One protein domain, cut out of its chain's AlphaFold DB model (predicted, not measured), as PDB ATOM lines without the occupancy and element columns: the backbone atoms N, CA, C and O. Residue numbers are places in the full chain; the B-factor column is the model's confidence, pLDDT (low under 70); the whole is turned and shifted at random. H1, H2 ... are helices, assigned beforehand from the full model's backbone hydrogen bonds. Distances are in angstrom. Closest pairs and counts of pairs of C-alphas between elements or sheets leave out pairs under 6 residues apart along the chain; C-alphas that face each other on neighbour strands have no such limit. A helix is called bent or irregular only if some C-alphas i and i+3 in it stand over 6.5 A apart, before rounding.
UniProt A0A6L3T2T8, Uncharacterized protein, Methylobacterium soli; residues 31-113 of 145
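Overview. This is residues 31 to 113 of the 145 residues of an uncharacterized protein of Methylobacterium soli (UniProt A0A6L3T2T8). A long, kinked helix, H3, runs along much of the length of this elongated helical domain, and its residues 86 to 94 pack on H1, which has H3 on one side and the shorter H2, folded back to form a helical hairpin with H1, on another. The short helix H4 lies near the last part of H1, while residues 69 to 74, including the first three residues of H3, stick out at one end. The printed part has 83 residues with four named helices, in the order H1, H2, H3, H4, and no named strand; its class is all helix. It is only just compact, close to loose, with a radius of gyration of the C-alphas of 14.1 A and spans of 44 by 26 by 25 A.

Along the chain. H3, residues 72 to 96, is 34.6 A from first to last C-alpha, from C-alpha 72 at (5.390, 17.284, -47.031) to C-alpha 96 at (25.523, 27.117, -20.618). It is irregular, with C-alphas 77 and 80 7.2 A apart, and has a kink of 47 degrees near residue 79. H1, residues 31 to 47, is 24.3 A long and begins with C-alpha 31 at (9.246, 19.259, -33.014). H2 is residues 58 to 67, 14.4 A long. H4, residues 104 to 112, is 11.9 A long and ends with C-alpha 112 at (26.117, 5.852, -29.182).

Arrangement. H1 is the hub, touching the three other helices. H3 touches it with residues 86 to 94 alone; their closest C-alphas, those of Val 39 and Ile 90, are 5.3 A apart, and they run the same way at a steep tilt of 42 degrees. H1 touches H2 with residues 31 to 38 alone, the closest C-alphas being those of Val 38 and Pro 60 at 6.3 A; this hairpin runs opposite ways at a shallow tilt of 14 degrees. H1 and H4 only just touch, with 3 pairs of C-alphas within 8 A, the closest those of Thr 44 and Ala 108 at 7.2 A; they run opposite ways at a steep tilt of 62 degrees. H2 and H3 are close but not clearly touching, with the C-alphas of Arg 65 and Trp 75 closest at 7.3 A. H4 is apart from H2 and from H3. The helix packing is mostly crossed, but only just, with 1 of 3 pairs at a shallow tilt. In H1, H2 and H4 every O i to N i+4 pair is within hydrogen-bond range, and in H3 18 of 21 are.

Size, cuts and confidence. The two C-alphas farthest apart, those of Glu 73 and Glu 102, are 44.7 A apart. The printed part has no cut; the link from H2 to H3 is tight, and those from H1 to H2 and from H3 to H4 are short. Mean pLDDT of the printed part is 70.2, with 33 residues under 70, among them residues 50 to 68.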
ATOM      1  N   THR A  31       8.097  18.459 -32.574       66.94
ATOM      2  CA  THR A  31       9.246  19.259 -33.014       66.94
ATOM      3  C   THR A  31      10.057  19.854 -31.850       66.94
ATOM      4  O   THR A  31      11.274  19.679 -31.878       66.94
ATOM      5  N   PRO A  32       9.467  20.475 -30.805       69.75
ATOM      6  CA  PRO A  32      10.230  21.027 -29.677       69.75
ATOM      7  C   PRO A  32      11.038  19.966 -28.919       69.75
ATOM      8  O   PRO A  32      12.232  20.131 -28.694       69.75
ATOM      9  N   VAL A  33      10.419  18.820 -28.619       67.12
ATOM     10  CA  VAL A  33      11.084  17.705 -27.925       67.12
ATOM     11  C   VAL A  33      12.215  17.124 -28.778       67.12
ATOM     12  O   VAL A  33      13.274  16.766 -28.262       67.12
ATOM     13  N   LEU A  34      12.015  17.034 -30.095       65.50
ATOM     14  CA  LEU A  34      13.052  16.592 -31.024       65.50
ATOM     15  C   LEU A  34      14.212  17.594 -31.106       65.50
ATOM     16  O   LEU A  34      15.361  17.161 -31.158       65.50
ATOM     17  N   ILE A  35      13.945  18.904 -31.072       74.44
ATOM     18  CA  ILE A  35      14.990  19.938 -31.025       74.44
ATOM     19  C   ILE A  35      15.869  19.735 -29.791       74.44
ATOM     20  O   ILE A  35      17.083  19.597 -29.943       74.44
ATOM     21  N   ASP A  36      15.274  19.623 -28.603       70.88
ATOM     22  CA  ASP A  36      16.021  19.453 -27.352       70.88
ATOM     23  C   ASP A  36      16.883  18.186 -27.363       70.88
ATOM     24  O   ASP A  36      18.063  18.213 -26.998       70.88
ATOM     25  N   ARG A  37      16.329  17.072 -27.859       68.06
ATOM     26  CA  ARG A  37      17.058  15.801 -28.005       68.06
ATOM     27  C   ARG A  37      18.253  15.932 -28.936       68.06
ATOM     28  O   ARG A  37      19.332  15.426 -28.633       68.06
ATOM     29  N   VAL A  38      18.075  16.613 -30.064       73.56
ATOM     30  CA  VAL A  38      19.146  16.823 -31.040       73.56
ATOM     31  C   VAL A  38      20.230  17.738 -30.480       73.56
ATOM     32  O   VAL A  38      21.414  17.446 -30.650       73.56
ATOM     33  N   VAL A  39      19.854  18.793 -29.760       76.69
ATOM     34  CA  VAL A  39      20.799  19.687 -29.080       76.69
ATOM     35  C   VAL A  39      21.611  18.912 -28.039       76.69
ATOM     36  O   VAL A  39      22.841  18.946 -28.075       76.69
ATOM     37  N   ALA A  40      20.951  18.148 -27.165       74.38
ATOM     38  CA  ALA A  40      21.615  17.335 -26.146       74.38
ATOM     39  C   ALA A  40      22.560  16.288 -26.762       74.38
ATOM     40  O   ALA A  40      23.691  16.120 -26.297       74.38
ATOM     41  N   TYR A  41      22.128  15.627 -27.839       71.94
ATOM     42  CA  TYR A  41      22.941  14.669 -28.586       71.94
ATOM     43  C   TYR A  41      24.223  15.313 -29.123       71.94
ATOM     44  O   TYR A  41      25.322  14.828 -28.847       71.94
ATOM     45  N   VAL A  42      24.100  16.436 -29.839       74.12
ATOM     46  CA  VAL A  42      25.250  17.131 -30.434       74.12
ATOM     47  C   VAL A  42      26.243  17.567 -29.360       74.12
ATOM     48  O   VAL A  42      27.434  17.280 -29.490       74.12
ATOM     49  N   ILE A  43      25.776  18.192 -28.275       78.06
ATOM     50  CA  ILE A  43      26.673  18.658 -27.209       78.06
ATOM     51  C   ILE A  43      27.362  17.488 -26.503       78.06
ATOM     52  O   ILE A  43      28.564  17.555 -26.246       78.06
ATOM     53  N   THR A  44      26.640  16.394 -26.242       75.56
ATOM     54  CA  THR A  44      27.223  15.193 -25.626       75.56
ATOM     55  C   THR A  44      28.356  14.637 -26.483       75.56
ATOM     56  O   THR A  44      29.434  14.320 -25.977       75.56
ATOM     57  N   LEU A  45      28.151  14.546 -27.800       74.00
ATOM     58  CA  LEU A  45      29.195  14.071 -28.697       74.00
ATOM     59  C   LEU A  45      30.399  15.020 -28.722       74.00
ATOM     60  O   LEU A  45      31.537  14.539 -28.713       74.00
ATOM     61  N   GLU A  46      30.170  16.338 -28.764       75.50
ATOM     62  CA  GLU A  46      31.235  17.350 -28.764       75.50
ATOM     63  C   GLU A  46      32.081  17.270 -27.492       75.50
ATOM     64  O   GLU A  46      33.299  17.103 -27.573       75.50
ATOM     65  N   ARG A  47      31.439  17.303 -26.319       77.12
ATOM     66  CA  ARG A  47      32.111  17.260 -25.012       77.12
ATOM     67  C   ARG A  47      32.868  15.955 -24.781       77.12
ATOM     68  O   ARG A  47      33.942  15.966 -24.191       77.12
ATOM     69  N   CYS A  48      32.355  14.838 -25.291       76.00
ATOM     70  CA  CYS A  48      32.991  13.532 -25.135       76.00
ATOM     71  C   CYS A  48      34.007  13.177 -26.232       76.00
ATOM     72  O   CYS A  48      34.538  12.057 -26.232       76.00
ATOM     73  N   GLY A  49      34.280  14.098 -27.169       73.62
ATOM     74  CA  GLY A  49      35.228  13.890 -28.267       73.62
ATOM     75  C   GLY A  49      34.809  12.771 -29.226       73.62
ATOM     76  O   GLY A  49      35.657  12.083 -29.797       73.62
ATOM     77  N   LEU A  50      33.502  12.540 -29.367       68.38
ATOM     78  CA  LEU A  50      32.923  11.474 -30.197       68.38
ATOM     79  C   LEU A  50      32.591  11.945 -31.618       68.38
ATOM     80  O   LEU A  50      32.148  11.165 -32.460       68.38
ATOM     81  N   VAL A  51      32.846  13.218 -31.903       60.78
ATOM     82  CA  VAL A  51      32.615  13.846 -33.198       60.78
ATOM     83  C   VAL A  51      33.864  13.726 -34.084       60.78
ATOM     84  O   VAL A  51      34.938  14.197 -33.715       60.78
ATOM     85  N   LYS A  52      33.728  13.153 -35.290       48.44
ATOM     86  CA  LYS A  52      34.748  13.252 -36.355       48.44
ATOM     87  C   LYS A  52      34.393  14.372 -37.351       48.44
ATOM     88  O   LYS A  52      33.241  14.414 -37.781       48.44
ATOM     89  N   PRO A  53      35.348  15.229 -37.767       41.03
ATOM     90  CA  PRO A  53      35.139  16.236 -38.816       41.03
ATOM     91  C   PRO A  53      34.748  15.638 -40.177       41.03
ATOM     92  O   PRO A  53      35.323  14.636 -40.597       41.03
ATOM     93  N   GLY A  54      33.838  16.297 -40.905       42.94
ATOM     94  CA  GLY A  54      33.782  16.240 -42.379       42.94
ATOM     95  C   GLY A  54      32.847  15.225 -43.048       42.94
ATOM     96  O   GLY A  54      32.648  15.272 -44.257       42.94
ATOM     97  N   ARG A  55      32.193  14.348 -42.308       45.47
ATOM     98  CA  ARG A  55      30.847  13.891 -42.689       45.47
ATOM     99  C   ARG A  55      29.961  14.359 -41.549       45.47
ATOM    100  O   ARG A  55      30.500  14.972 -40.635       45.47
ATOM    101  N   ASN A  56      28.668  14.097 -41.548       52.12
ATOM    102  CA  ASN A  56      27.961  13.964 -40.288       52.12
ATOM    103  C   ASN A  56      26.858  15.034 -39.938       52.12
ATOM    104  O   ASN A  56      27.069  15.774 -38.993       52.12
ATOM    105  N   ALA A  57      25.661  15.074 -40.563       49.47
ATOM    106  CA  ALA A  57      24.399  15.657 -40.009       49.47
ATOM    107  C   ALA A  57      23.049  14.979 -40.398       49.47
ATOM    108  O   ALA A  57      21.981  15.519 -40.111       49.47
ATOM    109  N   ARG A  58      23.045  13.822 -41.066       51.91
ATOM    110  CA  ARG A  58      21.848  13.140 -41.580       51.91
ATOM    111  C   ARG A  58      20.943  12.501 -40.516       51.91
ATOM    112  O   ARG A  58      19.737  12.714 -40.594       51.91
ATOM    113  N   ALA A  59      21.480  11.763 -39.537       53.06
ATOM    114  CA  ALA A  59      20.651  10.975 -38.605       53.06
ATOM    115  C   ALA A  59      19.601  11.802 -37.825       53.06
ATOM    116  O   ALA A  59      18.427  11.428 -37.835       53.06
ATOM    117  N   PRO A  60      19.938  12.966 -37.233       58.78
ATOM    118  CA  PRO A  60      18.928  13.807 -36.587       58.78
ATOM    119  C   PRO A  60      17.889  14.363 -37.572       58.78
ATOM    120  O   PRO A  60      16.716  14.512 -37.240       58.78
ATOM    121  N   TRP A  61      18.307  14.650 -38.807       64.06
ATOM    122  CA  TRP A  61      17.451  15.220 -39.850       64.06
ATOM    123  C   TRP A  61      16.479  14.202 -40.451       64.06
ATOM    124  O   TRP A  61      15.374  14.560 -40.861       64.06
ATOM    125  N   ASP A  62      16.838  12.923 -40.436       64.44
ATOM    126  CA  ASP A  62      15.947  11.824 -40.808       64.44
ATOM    127  C   ASP A  62      14.827  11.614 -39.770       64.44
ATOM    128  O   ASP A  62      13.693  11.301 -40.147       64.44
ATOM    129  N   ALA A  63      15.090  11.876 -38.485       63.03
ATOM    130  CA  ALA A  63      14.059  11.825 -37.452       63.03
ATOM    131  C   ALA A  63      13.036  12.960 -37.574       63.03
ATOM    132  O   ALA A  63      11.833  12.708 -37.516       63.03
ATOM    133  N   PHE A  64      13.483  14.193 -37.835       66.31
ATOM    134  CA  PHE A  64      12.558  15.283 -38.145       66.31
ATOM    135  C   PHE A  64      11.765  14.994 -39.422       66.31
ATOM    136  O   PHE A  64      10.546  15.107 -39.417       66.31
ATOM    137  N   ARG A  65      12.399  14.503 -40.493       68.94
ATOM    138  CA  ARG A  65      11.657  14.078 -41.694       68.94
ATOM    139  C   ARG A  65      10.613  13.002 -41.404       68.94
ATOM    140  O   ARG A  65       9.542  13.018 -42.002       68.94
ATOM    141  N   THR A  66      10.905  12.084 -40.485       67.25
ATOM    142  CA  THR A  66       9.953  11.057 -40.047       67.25
ATOM    143  C   THR A  66       8.800  11.653 -39.243       67.25
ATOM    144  O   THR A  66       7.656  11.288 -39.492       67.25
ATOM    145  N   ALA A  67       9.062  12.617 -38.361       67.19
ATOM    146  CA  ALA A  67       8.017  13.334 -37.627       67.19
ATOM    147  C   ALA A  67       7.079  14.138 -38.549       67.19
ATOM    148  O   ALA A  67       5.906  14.314 -38.241       67.19
ATOM    149  N   TYR A  68       7.577  14.575 -39.709       69.38
ATOM    150  CA  TYR A  68       6.800  15.268 -40.742       69.38
ATOM    151  C   TYR A  68       6.247  14.314 -41.819       69.38
ATOM    152  O   TYR A  68       5.752  14.758 -42.860       69.38
ATOM    153  N   ARG A  69       6.313  12.991 -41.606       73.12
ATOM    154  CA  ARG A  69       5.768  12.000 -42.544       73.12
ATOM    155  C   ARG A  69       4.264  12.233 -42.719       73.12
ATOM    156  O   ARG A  69       3.519  12.293 -41.752       73.12
ATOM    157  N   GLY A  70       3.824  12.368 -43.971       72.00
ATOM    158  CA  GLY A  70       2.436  12.717 -44.304       72.00
ATOM    159  C   GLY A  70       2.143  14.222 -44.331       72.00
ATOM    160  O   GLY A  70       1.038  14.606 -44.695       72.00
ATOM    161  N   LEU A  71       3.126  15.078 -44.022       82.12
ATOM    162  CA  LEU A  71       3.012  16.543 -44.040       82.12
ATOM    163  C   LEU A  71       4.121  17.201 -44.904       82.12
ATOM    164  O   LEU A  71       4.865  18.052 -44.410       82.12
ATOM    165  N   PRO A  72       4.266  16.839 -46.196       76.31
ATOM    166  CA  PRO A  72       5.390  17.284 -47.031       76.31
ATOM    167  C   PRO A  72       5.437  18.804 -47.252       76.31
ATOM    168  O   PRO A  72       6.514  19.395 -47.256       76.31
ATOM    169  N   GLU A  73       4.282  19.457 -47.382       78.56
ATOM    170  CA  GLU A  73       4.192  20.917 -47.539       78.56
ATOM    171  C   GLU A  73       4.628  21.653 -46.270       78.56
ATOM    172  O   GLU A  73       5.282  22.694 -46.331       78.56
ATOM    173  N   ARG A  74       4.291  21.089 -45.107       72.94
ATOM    174  CA  ARG A  74       4.720  21.611 -43.813       72.94
ATOM    175  C   ARG A  74       6.234  21.463 -43.658       72.94
ATOM    176  O   ARG A  74       6.890  22.431 -43.300       72.94
ATOM    177  N   TRP A  75       6.791  20.301 -44.015       79.62
ATOM    178  CA  TRP A  75       8.242  20.085 -44.023       79.62
ATOM    179  C   TRP A  75       8.966  21.109 -44.901       79.62
ATOM    180  O   TRP A  75       9.928  21.725 -44.454       79.62
ATOM    181  N   ALA A  76       8.482  21.342 -46.124       77.12
ATOM    182  CA  ALA A  76       9.099  22.291 -47.049       77.12
ATOM    183  C   ALA A  76       9.133  23.732 -46.505       77.12
ATOM    184  O   ALA A  76      10.101  24.454 -46.751       77.12
ATOM    185  N   ARG A  77       8.107  24.150 -45.750       78.50
ATOM    186  CA  ARG A  77       8.085  25.462 -45.080       78.50
ATOM    187  C   ARG A  77       8.999  25.511 -43.859       78.50
ATOM    188  O   ARG A  77       9.712  26.494 -43.670       78.50
ATOM    189  N   ASP A  78       8.978  24.457 -43.052       77.56
ATOM    190  CA  ASP A  78       9.549  24.483 -41.706       77.56
ATOM    191  C   ASP A  78      11.028  24.050 -41.683       77.56
ATOM    192  O   ASP A  78      11.746  24.418 -40.756       77.56
ATOM    193  N   GLU A  79      11.535  23.348 -42.711       77.75
ATOM    194  CA  GLU A  79      12.903  22.796 -42.733       77.75
ATOM    195  C   GLU A  79      13.982  23.865 -42.480       77.75
ATOM    196  O   GLU A  79      14.875  23.689 -41.642       77.75
ATOM    197  N   THR A  80      13.932  24.980 -43.213       72.88
ATOM    198  CA  THR A  80      14.961  26.031 -43.131       72.88
ATOM    199  C   THR A  80      14.915  26.795 -41.797       72.88
ATOM    200  O   THR A  80      15.969  26.935 -41.156       72.88
ATOM    201  N   PRO A  81      13.736  27.253 -41.322       75.56
ATOM    202  CA  PRO A  81      13.590  27.810 -39.977       75.56
ATOM    203  C   PRO A  81      14.059  26.851 -38.877       75.56
ATOM    204  O   PRO A  81      14.823  27.251 -37.998       75.56
ATOM    205  N   LEU A  82      13.680  25.573 -38.963       75.88
ATOM    206  CA  LEU A  82      14.021  24.550 -37.978       75.88
ATOM    207  C   LEU A  82      15.535  24.321 -37.898       75.88
ATOM    208  O   LEU A  82      16.103  24.277 -36.808       75.88
ATOM    209  N   ARG A  83      16.222  24.275 -39.045       74.12
ATOM    210  CA  ARG A  83      17.689  24.172 -39.095       74.12
ATOM    211  C   ARG A  83      18.372  25.352 -38.399       74.12
ATOM    212  O   ARG A  83      19.347  25.167 -37.670       74.12
ATOM    213  N   SER A  84      17.867  26.561 -38.632       72.38
ATOM    214  CA  SER A  84      18.414  27.787 -38.039       72.38
ATOM    215  C   SER A  84      18.191  27.817 -36.527       72.38
ATOM    216  O   SER A  84      19.102  28.157 -35.773       72.38
ATOM    217  N   HIS A  85      17.010  27.387 -36.086       77.62
ATOM    218  CA  HIS A  85      16.660  27.288 -34.678       77.62
ATOM    219  C   HIS A  85      17.538  26.270 -33.931       77.62
ATOM    220  O   HIS A  85      18.161  26.627 -32.935       77.62
ATOM    221  N   ILE A  86      17.702  25.051 -34.461       77.19
ATOM    222  CA  ILE A  86      18.577  24.023 -33.866       77.19
ATOM    223  C   ILE A  86      20.018  24.533 -33.736       77.19
ATOM    224  O   ILE A  86      20.659  24.339 -32.704       77.19
ATOM    225  N   ARG A  87      20.538  25.235 -34.752       73.06
ATOM    226  CA  ARG A  87      21.879  25.836 -34.689       73.06
ATOM    227  C   ARG A  87      21.996  26.861 -33.560       73.06
ATOM    228  O   ARG A  87      23.013  26.874 -32.866       73.06
ATOM    229  N   ALA A  88      20.985  27.710 -33.389       75.44
ATOM    230  CA  ALA A  88      20.955  28.690 -32.311       75.44
ATOM    231  C   ALA A  88      20.914  28.010 -30.933       75.44
ATOM    232  O   ALA A  88      21.657  28.414 -30.040       75.44
ATOM    233  N   GLU A  89      20.114  26.952 -30.771       80.25
ATOM    234  CA  GLU A  89      20.053  26.188 -29.518       80.25
ATOM    235  C   GLU A  89      21.360  25.460 -29.199       80.25
ATOM    236  O   GLU A  89      21.835  25.537 -28.070       80.25
ATOM    237  N   ILE A  90      22.018  24.845 -30.186       76.56
ATOM    238  CA  ILE A  90      23.362  24.274 -29.998       76.56
ATOM    239  C   ILE A  90      24.345  25.369 -29.560       76.56
ATOM    240  O   ILE A  90      25.127  25.170 -28.631       76.56
ATOM    241  N   GLY A  91      24.302  26.540 -30.206       75.94
ATOM    242  CA  GLY A  91      25.127  27.690 -29.841       75.94
ATOM    243  C   GLY A  91      24.927  28.119 -28.385       75.94
ATOM    244  O   GLY A  91      25.909  28.291 -27.668       75.94
ATOM    245  N   ARG A  92      23.672  28.219 -27.932       83.38
ATOM    246  CA  ARG A  92      23.331  28.511 -26.532       83.38
ATOM    247  C   ARG A  92      23.817  27.422 -25.583       83.38
ATOM    248  O   ARG A  92      24.478  27.729 -24.598       83.38
ATOM    249  N   ALA A  93      23.541  26.164 -25.904       79.69
ATOM    250  CA  ALA A  93      23.882  25.027 -25.062       79.69
ATOM    251  C   ALA A  93      25.400  24.891 -24.853       79.69
ATOM    252  O   ALA A  93      25.839  24.532 -23.766       79.69
ATOM    253  N   ARG A  94      26.233  25.258 -25.834       77.50
ATOM    254  CA  ARG A  94      27.696  25.308 -25.643       77.50
ATOM    255  C   ARG A  94      28.134  26.290 -24.556       77.50
ATOM    256  O   ARG A  94      29.138  26.037 -23.898       77.50
ATOM    257  N   LEU A  95      27.415  27.401 -24.401       80.50
ATOM    258  CA  LEU A  95      27.749  28.456 -23.442       80.50
ATOM    259  C   LEU A  95      27.272  28.131 -22.026       80.50
ATOM    260  O   LEU A  95      27.859  28.614 -21.065       80.50
ATOM    261  N   THR A  96      26.202  27.347 -21.899       79.06
ATOM    262  CA  THR A  96      25.523  27.117 -20.618       79.06
ATOM    263  C   THR A  96      25.706  25.711 -20.063       79.06
ATOM    264  O   THR A  96      25.480  25.508 -18.871       79.06
ATOM    265  N   MET A  97      26.086  24.729 -20.885       67.12
ATOM    266  CA  MET A  97      26.114  23.340 -20.437       67.12
ATOM    267  C   MET A  97      27.380  23.042 -19.614       67.12
ATOM    268  O   MET A  97      28.487  23.361 -20.071       67.12
ATOM    269  N   PRO A  98      27.231  22.420 -18.427       66.12
ATOM    270  CA  PRO A  98      28.347  22.088 -17.549       66.12
ATOM    271  C   PRO A  98      29.301  21.064 -18.175       66.12
ATOM    272  O   PRO A  98      28.963  20.365 -19.135       66.12
ATOM    273  N   GLU A  99      30.505  20.972 -17.609       69.88
ATOM    274  CA  GLU A  99      31.449  19.913 -17.963       69.88
ATOM    275  C   GLU A  99      30.855  18.517 -17.686       69.88
ATOM    276  O   GLU A  99      30.064  18.354 -16.750       69.88
ATOM    277  N   PRO A 100      31.252  17.500 -18.473       68.94
ATOM    278  CA  PRO A 100      30.979  16.101 -18.191       68.94
ATOM    279  C   PRO A 100      31.114  15.708 -16.723       68.94
ATOM    280  O   PRO A 100      32.209  15.762 -16.164       68.94
ATOM    281  N   ALA A 101      30.039  15.193 -16.127       75.38
ATOM    282  CA  ALA A 101      30.169  14.414 -14.902       75.38
ATOM    283  C   ALA A 101      30.974  13.127 -15.171       75.38
ATOM    284  O   ALA A 101      31.011  12.611 -16.300       75.38
ATOM    285  N   GLU A 102      31.600  12.582 -14.128       76.12
ATOM    286  CA  GLU A 102      32.339  11.324 -14.218       76.12
ATOM    287  C   GLU A 102      31.438  10.203 -14.771       76.12
ATOM    288  O   GLU A 102      30.268  10.072 -14.415       76.12
ATOM    289  N   GLY A 103      31.956   9.425 -15.724       75.56
ATOM    290  CA  GLY A 103      31.201   8.352 -16.377       75.56
ATOM    291  C   GLY A 103      30.211   8.791 -17.468       75.56
ATOM    292  O   GLY A 103      29.802   7.933 -18.256       75.56
ATOM    293  N   TRP A 104      29.890  10.088 -17.625       80.62
ATOM    294  CA  TRP A 104      28.976  10.572 -18.681       80.62
ATOM    295  C   TRP A 104      29.445  10.155 -20.073       80.62
ATOM    296  O   TRP A 104      28.701   9.547 -20.841       80.62
ATOM    297  N   CYS A 105      30.722  10.379 -20.376       78.00
ATOM    298  CA  CYS A 105      31.277  10.017 -21.675       78.00
ATOM    299  C   CYS A 105      31.405   8.509 -21.890       78.00
ATOM    300  O   CYS A 105      31.382   8.048 -23.031       78.00
ATOM    301  N   GLN A 106      31.505   7.717 -20.823       78.81
ATOM    302  CA  GLN A 106      31.483   6.260 -20.926       78.81
ATOM    303  C   GLN A 106      30.061   5.747 -21.180       78.81
ATOM    304  O   GLN A 106      29.875   4.841 -21.990       78.81
ATOM    305  N   ALA A 107      29.049   6.348 -20.548       72.00
ATOM    306  CA  ALA A 107      27.644   6.099 -20.858       72.00
ATOM    307  C   ALA A 107      27.313   6.501 -22.304       72.00
ATOM    308  O   ALA A 107      26.773   5.685 -23.044       72.00
ATOM    309  N   ALA A 108      27.754   7.682 -22.746       69.62
ATOM    310  CA  ALA A 108      27.604   8.143 -24.125       69.62
ATOM    311  C   ALA A 108      28.258   7.177 -25.127       69.62
ATOM    312  O   ALA A 108      27.644   6.799 -26.116       69.62
ATOM    313  N   ARG A 109      29.476   6.691 -24.860       70.56
ATOM    314  CA  ARG A 109      30.135   5.685 -25.717       70.56
ATOM    315  C   ARG A 109      29.385   4.353 -25.774       70.56
ATOM    316  O   ARG A 109      29.416   3.699 -26.810       70.56
ATOM    317  N   ARG A 110      28.737   3.940 -24.680       65.62
ATOM    318  CA  ARG A 110      27.905   2.726 -24.647       65.62
ATOM    319  C   ARG A 110      26.601   2.913 -25.421       65.62
ATOM    320  O   ARG A 110      26.235   2.023 -26.175       65.62
ATOM    321  N   GLY A 111      25.941   4.060 -25.262       61.84
ATOM    322  CA  GLY A 111      24.669   4.365 -25.926       61.84
ATOM    323  C   GLY A 111      24.806   4.704 -27.414       61.84
ATOM    324  O   GLY A 111      23.968   4.303 -28.209       61.84
ATOM    325  N   TYR A 112      25.881   5.395 -27.804       57.38
ATOM    326  CA  TYR A 112      26.117   5.852 -29.182       57.38
ATOM    327  C   TYR A 112      27.107   4.971 -29.971       57.38
ATOM    328  O   TYR A 112      27.383   5.247 -31.140       57.38
ATOM    329  N   GLY A 113      27.642   3.912 -29.349       51.53
ATOM    330  CA  GLY A 113      28.574   2.949 -29.946       51.53
ATOM    331  C   GLY A 113      30.058   3.354 -29.900       51.53
ATOM    332  O   GLY A 113      30.432   4.526 -29.822       51.53
TER     333      GLY A 113